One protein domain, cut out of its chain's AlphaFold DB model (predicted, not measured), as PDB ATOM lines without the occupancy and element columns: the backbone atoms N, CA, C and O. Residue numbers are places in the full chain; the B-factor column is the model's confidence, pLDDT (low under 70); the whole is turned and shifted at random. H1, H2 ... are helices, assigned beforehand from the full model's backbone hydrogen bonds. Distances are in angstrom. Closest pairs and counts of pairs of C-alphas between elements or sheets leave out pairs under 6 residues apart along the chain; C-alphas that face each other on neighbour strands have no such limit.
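Overview. This is residues 127 to 222 of the 654 residues of the protein "Amino acid transporter" of Enterococcus gallinarum (UniProt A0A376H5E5). A flat, wide V: the hairpin of H2 and H3 makes one arm, the single helix H4 the other, and short H1 packs at the corner. Residues 209 to 222 of H4 stick out. The printed part has 96 residues, with four named helices in the order H1, H2, H3, H4 and no named strand; its class is all helix, with 81 of the 96 residues in the named helices, and it is only just loose, close to extended, with a radius of gyration of the C-alphas of 18.7 A and spans of 59 by 38 by 15 A.

Arrangement. H2, residues 150 to 172, and H3, residues 176 to 198, form a hairpin at a shallow tilt of 10 degrees; their closest C-alphas, Gly 170 and Pro 176, are 4.6 A apart. H1, residues 127 to 138, touches H4, residues 200 to 222, through H4's residues 200 to 205 alone; the closest C-alphas, Ser 131 and Thr 201, are 5.2 A apart. H2 and H4 are apart. Every O i to N i+4 pair is within hydrogen-bond range in H1, H3 and H4; in H2, 17 of 19.

Along the chain. H1, 15.9 A, begins at C-alpha 127 (204.241, 196.718, 220.414). H2 measures 30.7 A, H3 33.0 A. H4, 33.1 A, ends at C-alpha 222 (185.799, 192.170, 241.398).

Size, cuts and confidence. The printed part has no cut. The link H1 to H2 is long. Residues 219, 221 and 222 have pLDDT under 70.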
ATOM      1  N   ILE A 127     203.067 197.578 220.215       91.94
ATOM      2  CA  ILE A 127     204.241 196.718 220.414       91.94
ATOM      3  C   ILE A 127     204.993 196.510 219.106       91.94
ATOM      4  O   ILE A 127     206.221 196.585 219.124       91.94
ATOM      5  N   GLY A 128     204.307 196.319 217.978       89.81
ATOM      6  CA  GLY A 128     204.967 196.183 216.676       89.81
ATOM      7  C   GLY A 128     205.795 197.423 216.325       89.81
ATOM      8  O   GLY A 128     206.998 197.327 216.066       89.81
ATOM      9  N   SER A 129     205.182 198.609 216.414       89.94
ATOM     10  CA  SER A 129     205.867 199.877 216.125       89.94
ATOM     11  C   SER A 129     207.000 200.174 217.118       89.94
ATOM     12  O   SER A 129     208.079 200.625 216.719       89.94
ATOM     13  N   LEU A 130     206.775 199.940 218.414       91.19
ATOM     14  CA  LEU A 130     207.767 200.176 219.464       91.19
ATOM     15  C   LEU A 130     208.958 199.225 219.324       91.19
ATOM     16  O   LEU A 130     210.102 199.673 219.386       91.19
ATOM     17  N   SER A 131     208.701 197.940 219.072       91.06
ATOM     18  CA  SER A 131     209.736 196.924 218.852       91.06
ATOM     19  C   SER A 131     210.612 197.275 217.662       91.06
ATOM     20  O   SER A 131     211.832 197.320 217.807       91.06
ATOM     21  N   HIS A 132     210.005 197.617 216.520       90.69
ATOM     22  CA  HIS A 132     210.751 198.035 215.335       90.69
ATOM     23  C   HIS A 132     211.598 199.290 215.601       90.69
ATOM     24  O   HIS A 132     212.755 199.364 215.191       90.69
ATOM     25  N   THR A 133     211.063 200.264 216.346       91.12
ATOM     26  CA  THR A 133     211.807 201.478 216.727       91.12
ATOM     27  C   THR A 133     213.009 201.149 217.613       91.12
ATOM     28  O   THR A 133     214.111 201.631 217.356       91.12
ATOM     29  N   ILE A 134     212.829 200.302 218.631       91.12
ATOM     30  CA  ILE A 134     213.915 199.871 219.525       91.12
ATOM     31  C   ILE A 134     214.988 199.104 218.743       91.12
ATOM     32  O   ILE A 134     216.171 199.403 218.884       91.12
ATOM     33  N   GLN A 135     214.581 198.164 217.889       91.75
ATOM     34  CA  GLN A 135     215.470 197.364 217.044       91.75
ATOM     35  C   GLN A 135     216.275 198.224 216.066       91.75
ATOM     36  O   GLN A 135     217.491 198.070 215.953       91.75
ATOM     37  N   SER A 136     215.616 199.185 215.414       90.12
ATOM     38  CA  SER A 136     216.256 200.132 214.500       90.12
ATOM     39  C   SER A 136     217.273 201.026 215.218       90.12
ATOM     40  O   SER A 136     218.395 201.176 214.742       90.12
ATOM     41  N   ILE A 137     216.932 201.555 216.401       88.38
ATOM     42  CA  ILE A 137     217.857 202.363 217.214       88.38
ATOM     43  C   ILE A 137     219.051 201.522 217.681       88.38
ATOM     44  O   ILE A 137     220.199 201.968 217.596       88.38
ATOM     45  N   ALA A 138     218.803 200.305 218.169       88.69
ATOM     46  CA  ALA A 138     219.858 199.396 218.601       88.69
ATOM     47  C   ALA A 138     220.751 198.957 217.429       88.69
ATOM     48  O   ALA A 138     221.943 198.730 217.627       88.69
ATOM     49  N   GLY A 139     220.217 198.882 216.209       87.75
ATOM     50  CA  GLY A 139     220.913 198.297 215.065       87.75
ATOM     51  C   GLY A 139     220.965 196.776 215.149       87.75
ATOM     52  O   GLY A 139     221.973 196.179 214.779       87.75
ATOM     53  N   MET A 140     219.927 196.143 215.696       86.31
ATOM     54  CA  MET A 140     219.836 194.690 215.847       86.31
ATOM     55  C   MET A 140     218.428 194.219 215.490       86.31
ATOM     56  O   MET A 140     217.450 194.847 215.885       86.31
ATOM     57  N   ASN A 141     218.321 193.108 214.772       84.25
ATOM     58  CA  ASN A 141     217.058 192.445 214.451       84.25
ATOM     59  C   ASN A 141     217.190 190.921 214.652       84.25
ATOM     60  O   ASN A 141     218.244 190.425 215.048       84.25
ATOM     61  N   GLY A 142     216.134 190.161 214.346       74.50
ATOM     62  CA  GLY A 142     216.148 188.696 214.458       74.50
ATOM     63  C   GLY A 142     217.166 187.977 213.555       74.50
ATOM     64  O   GLY A 142     217.459 186.812 213.797       74.50
ATOM     65  N   SER A 143     217.727 188.654 212.546       75.25
ATOM     66  CA  SER A 143     218.798 188.134 211.678       75.25
ATOM     67  C   SER A 143     220.211 188.551 212.117       75.25
ATOM     68  O   SER A 143     221.180 188.169 211.466       75.25
ATOM     69  N   GLY A 144     220.346 189.312 213.211       76.94
ATOM     70  CA  GLY A 144     221.630 189.735 213.773       76.94
ATOM     71  C   GLY A 144     221.807 191.254 213.857       76.94
ATOM     72  O   GLY A 144     220.858 192.015 214.037       76.94
ATOM     73  N   THR A 145     223.058 191.709 213.780       80.94
ATOM     74  CA  THR A 145     223.430 193.132 213.818       80.94
ATOM     75  C   THR A 145     223.308 193.777 212.437       80.94
ATOM     76  O   THR A 145     223.835 193.252 211.458       80.94
ATOM     77  N   LEU A 146     222.667 194.941 212.365       82.38
ATOM     78  CA  LEU A 146     222.572 195.769 211.162       82.38
ATOM     79  C   LEU A 146     223.870 196.564 210.932       82.38
ATOM     80  O   LEU A 146     224.674 196.750 211.843       82.38
ATOM     81  N   SER A 147     224.064 197.083 209.716       75.50
ATOM     82  CA  SER A 147     225.213 197.929 209.344       75.50
ATOM     83  C   SER A 147     225.219 199.303 210.023       75.50
ATOM     84  O   SER A 147     226.251 199.973 210.071       75.50
ATOM     85  N   HIS A 148     224.069 199.744 210.532       76.88
ATOM     86  CA  HIS A 148     223.877 201.052 211.149       76.88
ATOM     87  C   HIS A 148     223.081 200.880 212.444       76.88
ATOM     88  O   HIS A 148     222.090 200.150 212.471       76.88
ATOM     89  N   GLY A 149     223.502 201.560 213.510       83.12
ATOM     90  CA  GLY A 149     222.793 201.587 214.788       83.12
ATOM     91  C   GLY A 149     223.729 201.717 215.984       83.12
ATOM     92  O   GLY A 149     224.954 201.759 215.845       83.12
ATOM     93  N   LEU A 150     223.141 201.803 217.175       86.12
ATOM     94  CA  LEU A 150     223.876 202.109 218.401       86.12
ATOM     95  C   LEU A 150     224.812 200.968 218.822       86.12
ATOM     96  O   LEU A 150     225.940 201.235 219.226       86.12
ATOM     97  N   VAL A 151     224.397 199.704 218.692       86.25
ATOM     98  CA  VAL A 151     225.205 198.540 219.093       86.25
ATOM     99  C   VAL A 151     226.412 198.317 218.166       86.25
ATOM    100  O   VAL A 151     227.512 198.190 218.699       86.25
ATOM    101  N   PRO A 152     226.300 198.344 216.822       84.75
ATOM    102  CA  PRO A 152     227.472 198.263 215.942       84.75
ATOM    103  C   PRO A 152     228.480 199.408 216.147       84.75
ATOM    104  O   PRO A 152     229.686 199.184 216.077       84.75
ATOM    105  N   PHE A 153     228.003 200.627 216.430       84.62
ATOM    106  CA  PHE A 153     228.861 201.812 216.555       84.62
ATOM    107  C   PHE A 153     229.490 201.967 217.951       84.62
ATOM    108  O   PHE A 153     230.678 202.254 218.076       84.62
ATOM    109  N   PHE A 154     228.711 201.763 219.019       84.62
ATOM    110  CA  PHE A 154     229.156 201.948 220.407       84.62
ATOM    111  C   PHE A 154     229.435 200.638 221.152       84.62
ATOM    112  O   PHE A 154     230.035 200.677 222.223       84.62
ATOM    113  N   GLY A 155     229.044 199.475 220.626       85.06
ATOM    114  CA  GLY A 155     229.234 198.185 221.298       85.06
ATOM    115  C   GLY A 155     230.706 197.874 221.559       85.06
ATOM    116  O   GLY A 155     231.071 197.534 222.682       85.06
ATOM    117  N   GLY A 156     231.572 198.097 220.564       86.38
ATOM    118  CA  GLY A 156     233.024 197.971 220.729       86.38
ATOM    119  C   GLY A 156     233.590 198.949 221.765       86.38
ATOM    120  O   GLY A 156     234.419 198.564 222.587       86.38
ATOM    121  N   LEU A 157     233.085 200.189 221.793       86.50
ATOM    122  CA  LEU A 157     233.461 201.180 222.805       86.50
ATOM    123  C   LEU A 157     233.042 200.733 224.215       86.50
ATOM    124  O   LEU A 157     233.829 200.867 225.149       86.50
ATOM    125  N   LEU A 158     231.838 200.176 224.382       84.06
ATOM    126  CA  LEU A 158     231.368 199.645 225.665       84.06
ATOM    127  C   LEU A 158     232.237 198.482 226.150       84.06
ATOM    128  O   LEU A 158     232.602 198.457 227.323       84.06
ATOM    129  N   ILE A 159     232.611 197.563 225.255       86.88
ATOM    130  CA  ILE A 159     233.521 196.452 225.574       86.88
ATOM    131  C   ILE A 159     234.899 196.986 225.986       86.88
ATOM    132  O   ILE A 159     235.447 196.545 226.996       86.88
ATOM    133  N   ALA A 160     235.444 197.972 225.268       88.38
ATOM    134  CA  ALA A 160     236.732 198.580 225.600       88.38
ATOM    135  C   ALA A 160     236.708 199.305 226.960       88.38
ATOM    136  O   ALA A 160     237.607 199.118 227.782       88.38
ATOM    137  N   LEU A 161     235.660 200.095 227.232       85.25
ATOM    138  CA  LEU A 161     235.473 200.787 228.511       85.25
ATOM    139  C   LEU A 161     235.305 199.799 229.670       85.25
ATOM    140  O   LEU A 161     235.918 199.977 230.726       85.25
ATOM    141  N   ALA A 162     234.526 198.736 229.469       82.88
ATOM    142  CA  ALA A 162     234.365 197.680 230.456       82.88
ATOM    143  C   ALA A 162     235.686 196.948 230.718       82.88
ATOM    144  O   ALA A 162     236.068 196.790 231.877       82.88
ATOM    145  N   GLY A 163     236.437 196.597 229.671       86.44
ATOM    146  CA  GLY A 163     237.765 195.993 229.794       86.44
ATOM    147  C   GLY A 163     238.732 196.866 230.596       86.44
ATOM    148  O   GLY A 163     239.367 196.390 231.536       86.44
ATOM    149  N   CYS A 164     238.775 198.170 230.305       87.19
ATOM    150  CA  CYS A 164     239.581 199.125 231.067       87.19
ATOM    151  C   CYS A 164     239.155 199.186 232.547       87.19
ATOM    152  O   CYS A 164     240.006 199.199 233.436       87.19
ATOM    153  N   SER A 165     237.848 199.150 232.832       82.88
ATOM    154  CA  SER A 165     237.327 199.166 234.206       82.88
ATOM    155  C   SER A 165     237.703 197.916 235.014       82.88
ATOM    156  O   SER A 165     238.052 198.027 236.194       82.88
ATOM    157  N   VAL A 166     237.706 196.745 234.368       85.12
ATOM    158  CA  VAL A 166     238.113 195.466 234.962       85.12
ATOM    159  C   VAL A 166     239.615 195.470 235.243       85.12
ATOM    160  O   VAL A 166     240.022 195.140 236.356       85.12
ATOM    161  N   ILE A 167     240.437 195.923 234.286       87.31
ATOM    162  CA  ILE A 167     241.893 196.061 234.465       87.31
ATOM    163  C   ILE A 167     242.201 197.035 235.607       87.31
ATOM    164  O   ILE A 167     243.009 196.728 236.480       87.31
ATOM    165  N   TYR A 168     241.523 198.182 235.657       86.19
ATOM    166  CA  TYR A 168     241.694 199.159 236.729       86.19
ATOM    167  C   TYR A 168     241.363 198.564 238.109       86.19
ATOM    168  O   TYR A 168     242.086 198.792 239.080       86.19
ATOM    169  N   GLN A 169     240.309 197.755 238.222       84.44
ATOM    170  CA  GLN A 169     239.954 197.131 239.501       84.44
ATOM    171  C   GLN A 169     240.862 195.970 239.900       84.44
ATOM    172  O   GLN A 169     241.169 195.827 241.085       84.44
ATOM    173  N   GLY A 170     241.310 195.176 238.929       86.25
ATOM    174  CA  GLY A 170     242.204 194.048 239.165       86.25
ATOM    175  C   GLY A 170     243.632 194.487 239.480       86.25
ATOM    176  O   GLY A 170     244.206 194.024 240.458       86.25
ATOM    177  N   VAL A 171     244.184 195.411 238.687       86.50
ATOM    178  CA  VAL A 171     245.599 195.812 238.746       86.50
ATOM    179  C   VAL A 171     245.818 197.006 239.676       86.50
ATOM    180  O   VAL A 171     246.685 196.951 240.542       86.50
ATOM    181  N   VAL A 172     245.032 198.081 239.533       86.38
ATOM    182  CA  VAL A 172     245.269 199.330 240.290       86.38
ATOM    183  C   VAL A 172     244.669 199.257 241.690       86.38
ATOM    184  O   VAL A 172     245.341 199.582 242.664       86.38
ATOM    185  N   LYS A 173     243.410 198.816 241.819       85.62
ATOM    186  CA  LYS A 173     242.755 198.668 243.132       85.62
ATOM    187  C   LYS A 173     243.077 197.354 243.845       85.62
ATOM    188  O   LYS A 173     242.643 197.199 244.983       85.62
ATOM    189  N   GLN A 174     243.794 196.433 243.192       86.31
ATOM    190  CA  GLN A 174     244.176 195.121 243.732       86.31
ATOM    191  C   GLN A 174     242.984 194.341 244.327       86.31
ATOM    192  O   GLN A 174     243.096 193.682 245.356       86.31
ATOM    193  N   GLN A 175     241.811 194.431 243.689       88.38
ATOM    194  CA  GLN A 175     240.578 193.753 244.111       88.38
ATOM    195  C   GLN A 175     240.162 192.713 243.055       88.38
ATOM    196  O   GLN A 175     239.168 192.923 242.350       88.38
ATOM    197  N   PRO A 176     240.887 191.581 242.928       82.88
ATOM    198  CA  PRO A 176     240.672 190.609 241.852       82.88
ATOM    199  C   PRO A 176     239.258 190.017 241.869       82.88
ATOM    200  O   PRO A 176     238.633 189.887 240.820       82.88
ATOM    201  N   THR A 177     238.691 189.764 243.053       86.75
ATOM    202  CA  THR A 177     237.317 189.259 243.199       86.75
ATOM    203  C   THR A 177     236.279 190.215 242.606       86.75
ATOM    204  O   THR A 177     235.350 189.777 241.932       86.75
ATOM    205  N   ARG A 178     236.440 191.532 242.802       83.00
ATOM    206  CA  ARG A 178     235.512 192.535 242.250       83.00
ATOM    207  C   ARG A 178     235.696 192.727 240.749       83.00
ATOM    208  O   ARG A 178     234.707 192.917 240.047       83.00
ATOM    209  N   ALA A 179     236.931 192.626 240.261       84.56
ATOM    210  CA  ALA A 179     237.222 192.661 238.833       84.56
ATOM    211  C   ALA A 179     236.555 191.485 238.097       84.56
ATOM    212  O   ALA A 179     235.880 191.702 237.091       84.56
ATOM    213  N   ILE A 180     236.655 190.265 238.642       86.38
ATOM    214  CA  ILE A 180     235.969 189.079 238.102       86.38
ATOM    215  C   ILE A 180     234.449 189.265 238.161       86.38
ATOM    216  O   ILE A 180     233.771 189.053 237.160       86.38
ATOM    217  N   GLN A 181     233.909 189.714 239.299       84.44
ATOM    218  CA  GLN A 181     232.470 189.948 239.450       84.44
ATOM    219  C   GLN A 181     231.935 190.932 238.400       84.44
ATOM    220  O   GLN A 181     230.876 190.698 237.820       84.44
ATOM    221  N   GLN A 182     232.660 192.016 238.126       83.25
ATOM    222  CA  GLN A 182     232.256 192.984 237.110       83.25
ATOM    223  C   GLN A 182     232.422 192.475 235.686       83.25
ATOM    224  O   GLN A 182     231.560 192.760 234.860       83.25
ATOM    225  N   ALA A 183     233.474 191.708 235.395       86.50
ATOM    226  CA  ALA A 183     233.643 191.084 234.088       86.50
ATOM    227  C   ALA A 183     232.485 190.120 233.782       86.50
ATOM    228  O   ALA A 183     231.894 190.182 232.705       86.50
ATOM    229  N   VAL A 184     232.109 189.284 234.758       87.50
ATOM    230  CA  VAL A 184     230.968 188.364 234.646       87.50
ATOM    231  C   VAL A 184     229.654 189.135 234.502       87.50
ATOM    232  O   VAL A 184     228.867 188.829 233.608       87.50
ATOM    233  N   LEU A 185     229.423 190.163 235.328       85.69
ATOM    234  CA  LEU A 185     228.213 190.989 235.252       85.69
ATOM    235  C   LEU A 185     228.107 191.722 233.910       85.69
ATOM    236  O   LEU A 185     227.018 191.783 233.343       85.69
ATOM    237  N   PHE A 186     229.221 192.247 233.390       87.25
ATOM    238  CA  PHE A 186     229.282 192.883 232.077       87.25
ATOM    239  C   PHE A 186     228.933 191.889 230.973       87.25
ATOM    240  O   PHE A 186     228.032 192.168 230.188       87.25
ATOM    241  N   LEU A 187     229.593 190.726 230.937       88.88
ATOM    242  CA  LEU A 187     229.355 189.708 229.914       88.88
ATOM    243  C   LEU A 187     227.893 189.248 229.924       88.88
ATOM    244  O   LEU A 187     227.235 189.259 228.885       88.88
ATOM    245  N   PHE A 188     227.368 188.910 231.104       88.69
ATOM    246  CA  PHE A 188     225.971 188.524 231.279       88.69
ATOM    247  C   PHE A 188     225.021 189.625 230.797       88.69
ATOM    248  O   PHE A 188     224.128 189.374 229.991       88.69
ATOM    249  N   THR A 189     225.247 190.864 231.235       88.00
ATOM    250  CA  THR A 189     224.401 192.005 230.874       88.00
ATOM    251  C   THR A 189     224.435 192.286 229.376       88.00
ATOM    252  O   THR A 189     223.387 192.524 228.779       88.00
ATOM    253  N   PHE A 190     225.614 192.233 228.759       87.38
ATOM    254  CA  PHE A 190     225.796 192.468 227.332       87.38
ATOM    255  C   PHE A 190     225.058 191.418 226.496       87.38
ATOM    256  O   PHE A 190     224.323 191.778 225.575       87.38
ATOM    257  N   ILE A 191     225.165 190.137 226.869       89.06
ATOM    258  CA  ILE A 191     224.432 189.043 226.219       89.06
ATOM    259  C   ILE A 191     222.921 189.222 226.412       89.06
ATOM    260  O   ILE A 191     222.183 189.200 225.430       89.06
ATOM    261  N   CYS A 192     222.446 189.460 227.640       90.06
ATOM    262  CA  CYS A 192     221.021 189.667 227.914       90.06
ATOM    263  C   CYS A 192     220.435 190.843 227.122       90.06
ATOM    264  O   CYS A 192     219.347 190.722 226.563       90.06
ATOM    265  N   CYS A 193     221.156 191.965 227.037       89.81
ATOM    266  CA  CYS A 193     220.713 193.120 226.256       89.81
ATOM    267  C   CYS A 193     220.707 192.815 224.756       89.81
ATOM    268  O   CYS A 193     219.744 193.162 224.078       89.81
ATOM    269  N   GLY A 194     221.733 192.126 224.248       88.81
ATOM    270  CA  GLY A 194     221.789 191.693 222.852       88.81
ATOM    271  C   GLY A 194     220.617 190.783 222.482       88.81
ATOM    272  O   GLY A 194     219.936 191.034 221.490       88.81
ATOM    273  N   VAL A 195     220.321 189.779 223.314       90.69
ATOM    274  CA  VAL A 195     219.167 188.881 223.131       90.69
ATOM    275  C   VAL A 195     217.851 189.658 223.175       90.69
ATOM    276  O   VAL A 195     216.981 189.434 222.332       90.69
ATOM    277  N   PHE A 196     217.708 190.607 224.104       91.50
ATOM    278  CA  PHE A 196     216.518 191.452 224.165       91.50
ATOM    279  C   PHE A 196     216.343 192.302 222.906       91.50
ATOM    280  O   PHE A 196     215.237 192.375 222.378       91.50
ATOM    281  N   PHE A 197     217.403 192.940 222.401       90.75
ATOM    282  CA  PHE A 197     217.308 193.745 221.183       90.75
ATOM    283  C   PHE A 197     216.974 192.886 219.958       90.75
ATOM    284  O   PHE A 197     216.124 193.272 219.163       90.75
ATOM    285  N   MET A 198     217.537 191.681 219.838       90.88
ATOM    286  CA  MET A 198     217.179 190.762 218.746       90.88
ATOM    287  C   MET A 198     215.706 190.332 218.802       90.88
ATOM    288  O   MET A 198     215.040 190.307 217.768       90.88
ATOM    289  N   HIS A 199     215.170 190.069 219.998       91.19
ATOM    290  CA  HIS A 199     213.809 189.551 220.202       91.19
ATOM    291  C   HIS A 199     212.882 190.524 220.951       91.19
ATOM    292  O   HIS A 199     212.058 190.103 221.765       91.19
ATOM    293  N   THR A 200     212.994 191.832 220.689       91.94
ATOM    294  CA  THR A 200     212.242 192.861 221.435       91.94
ATOM    295  C   THR A 200     210.733 192.639 221.369       91.94
ATOM    296  O   THR A 200     210.072 192.720 222.404       91.94
ATOM    297  N   THR A 201     210.205 192.274 220.195       92.00
ATOM    298  CA  THR A 201     208.777 191.977 220.001       92.00
ATOM    299  C   THR A 201     208.282 190.919 220.977       92.00
ATOM    300  O   THR A 201     207.359 191.177 221.740       92.00
ATOM    301  N   THR A 202     208.969 189.779 221.057       92.75
ATOM    302  CA  THR A 202     208.584 188.666 221.933       92.75
ATOM    303  C   THR A 202     208.593 189.058 223.412       92.75
ATOM    304  O   THR A 202     207.724 188.640 224.175       92.75
ATOM    305  N   TYR A 203     209.569 189.857 223.855       92.69
ATOM    306  CA  TYR A 203     209.629 190.288 225.255       92.69
ATOM    307  C   TYR A 203     208.560 191.329 225.602       92.69
ATOM    308  O   TYR A 203     207.998 191.273 226.697       92.69
ATOM    309  N   LEU A 204     208.250 192.252 224.688       93.38
ATOM    310  CA  LEU A 204     207.168 193.218 224.882       93.38
ATOM    311  C   LEU A 204     205.783 192.556 224.822       93.38
ATOM    312  O   LEU A 204     204.917 192.914 225.617       93.38
ATOM    313  N   GLU A 205     205.589 191.556 223.959       92.94
ATOM    314  CA  GLU A 205     204.371 190.735 223.915       92.94
ATOM    315  C   GLU A 205     204.155 189.982 225.226       92.94
ATOM    316  O   GLU A 205     203.087 190.105 225.820       92.94
ATOM    317  N   LYS A 206     205.185 189.304 225.750       92.56
ATOM    318  CA  LYS A 206     205.118 188.655 227.073       92.56
ATOM    319  C   LYS A 206     204.787 189.648 228.185       92.56
ATOM    320  O   LYS A 206     204.006 189.353 229.083       92.56
ATOM    321  N   ALA A 207     205.357 190.851 228.132       91.88
ATOM    322  CA  ALA A 207     205.041 191.897 229.099       91.88
ATOM    323  C   ALA A 207     203.578 192.371 228.983       91.88
ATOM    324  O   ALA A 207     202.956 192.706 229.991       91.88
ATOM    325  N   ASN A 208     203.007 192.395 227.777       90.81
ATOM    326  CA  ASN A 208     201.585 192.669 227.563       90.81
ATOM    327  C   ASN A 208     200.687 191.512 228.019       90.81
ATOM    328  O   ASN A 208     199.638 191.751 228.605       90.81
ATOM    329  N   GLU A 209     201.108 190.267 227.820       89.94
ATOM    330  CA  GLU A 209     200.395 189.080 228.298       89.94
ATOM    331  C   GLU A 209     200.254 189.095 229.825       89.94
ATOM    332  O   GLU A 209     199.142 188.986 230.332       89.94
ATOM    333  N   VAL A 210     201.335 189.403 230.554       89.06
ATOM    334  CA  VAL A 210     201.287 189.619 232.015       89.06
ATOM    335  C   VAL A 210     200.292 190.725 232.381       89.06
ATOM    336  O   VAL A 210     199.541 190.617 233.352       89.06
ATOM    337  N   GLN A 211     200.242 191.809 231.602       86.12
ATOM    338  CA  GLN A 211     199.244 192.854 231.820       86.12
ATOM    339  C   GLN A 211     197.810 192.349 231.585       86.12
ATOM    340  O   GLN A 211     196.924 192.743 232.351       86.12
ATOM    341  N   LYS A 212     197.565 191.529 230.557       85.06
ATOM    342  CA  LYS A 212     196.253 190.929 230.262       85.06
ATOM    343  C   LYS A 212     195.831 189.945 231.361       85.06
ATOM    344  O   LYS A 212     194.702 190.030 231.839       85.06
ATOM    345  N   GLU A 213     196.746 189.113 231.847       85.38
ATOM    346  CA  GLU A 213     196.507 188.173 232.951       85.38
ATOM    347  C   GLU A 213     196.105 188.906 234.241       85.38
ATOM    348  O   GLU A 213     195.083 188.590 234.847       85.38
ATOM    349  N   ILE A 214     196.813 189.986 234.597       82.88
ATOM    350  CA  ILE A 214     196.454 190.832 235.748       82.88
ATOM    351  C   ILE A 214     195.035 191.418 235.614       82.88
ATOM    352  O   ILE A 214     194.319 191.513 236.611       82.88
ATOM    353  N   ASN A 215     194.614 191.819 234.406       79.81
ATOM    354  CA  ASN A 215     193.245 192.308 234.182       79.81
ATOM    355  C   ASN A 215     192.207 191.206 234.437       79.81
ATOM    356  O   ASN A 215     191.172 191.475 235.048       79.81
ATOM    357  N   SER A 216     192.493 189.985 233.985       78.75
ATOM    358  CA  SER A 216     191.626 188.820 234.182       78.75
ATOM    359  C   SER A 216     191.497 188.441 235.662       78.75
ATOM    360  O   SER A 216     190.388 188.263 236.162       78.75
ATOM    361  N   GLU A 217     192.606 188.399 236.401       80.94
ATOM    362  CA  GLU A 217     192.596 188.014 237.819       80.94
ATOM    363  C   GLU A 217     191.936 189.066 238.719       80.94
ATOM    364  O   GLU A 217     191.087 188.744 239.556       80.94
ATOM    365  N   MET A 218     192.247 190.352 238.517       74.38
ATOM    366  CA  MET A 218     191.609 191.437 239.277       74.38
ATOM    367  C   MET A 218     190.092 191.469 239.077       74.38
ATOM    368  O   MET A 218     189.353 191.853 239.983       74.38
ATOM    369  N   LEU A 219     189.609 191.044 237.911       68.50
ATOM    370  CA  LEU A 219     188.183 190.899 237.677       68.50
ATOM    371  C   LEU A 219     187.572 189.770 238.498       68.50
ATOM    372  O   LEU A 219     186.457 189.933 238.990       68.50
ATOM    373  N   THR A 220     188.218 188.608 238.566       71.94
ATOM    374  CA  THR A 220     187.681 187.481 239.339       71.94
ATOM    375  C   THR A 220     187.405 187.931 240.771       71.94
ATOM    376  O   THR A 220     186.306 187.715 241.276       71.94
ATOM    377  N   ILE A 221     188.327 188.709 241.339       68.94
ATOM    378  CA  ILE A 221     188.149 189.383 242.629       68.94
ATOM    379  C   ILE A 221     186.981 190.382 242.583       68.94
ATOM    380  O   ILE A 221     186.132 190.401 243.470       68.94
ATOM    381  N   ALA A 222     186.887 191.206 241.538       65.81
ATOM    382  CA  ALA A 222     185.799 192.170 241.398       65.81
ATOM    383  C   ALA A 222     184.403 191.533 241.335       65.81
ATOM    384  O   ALA A 222     183.459 192.085 241.895       65.81
TER     385      ALA A 222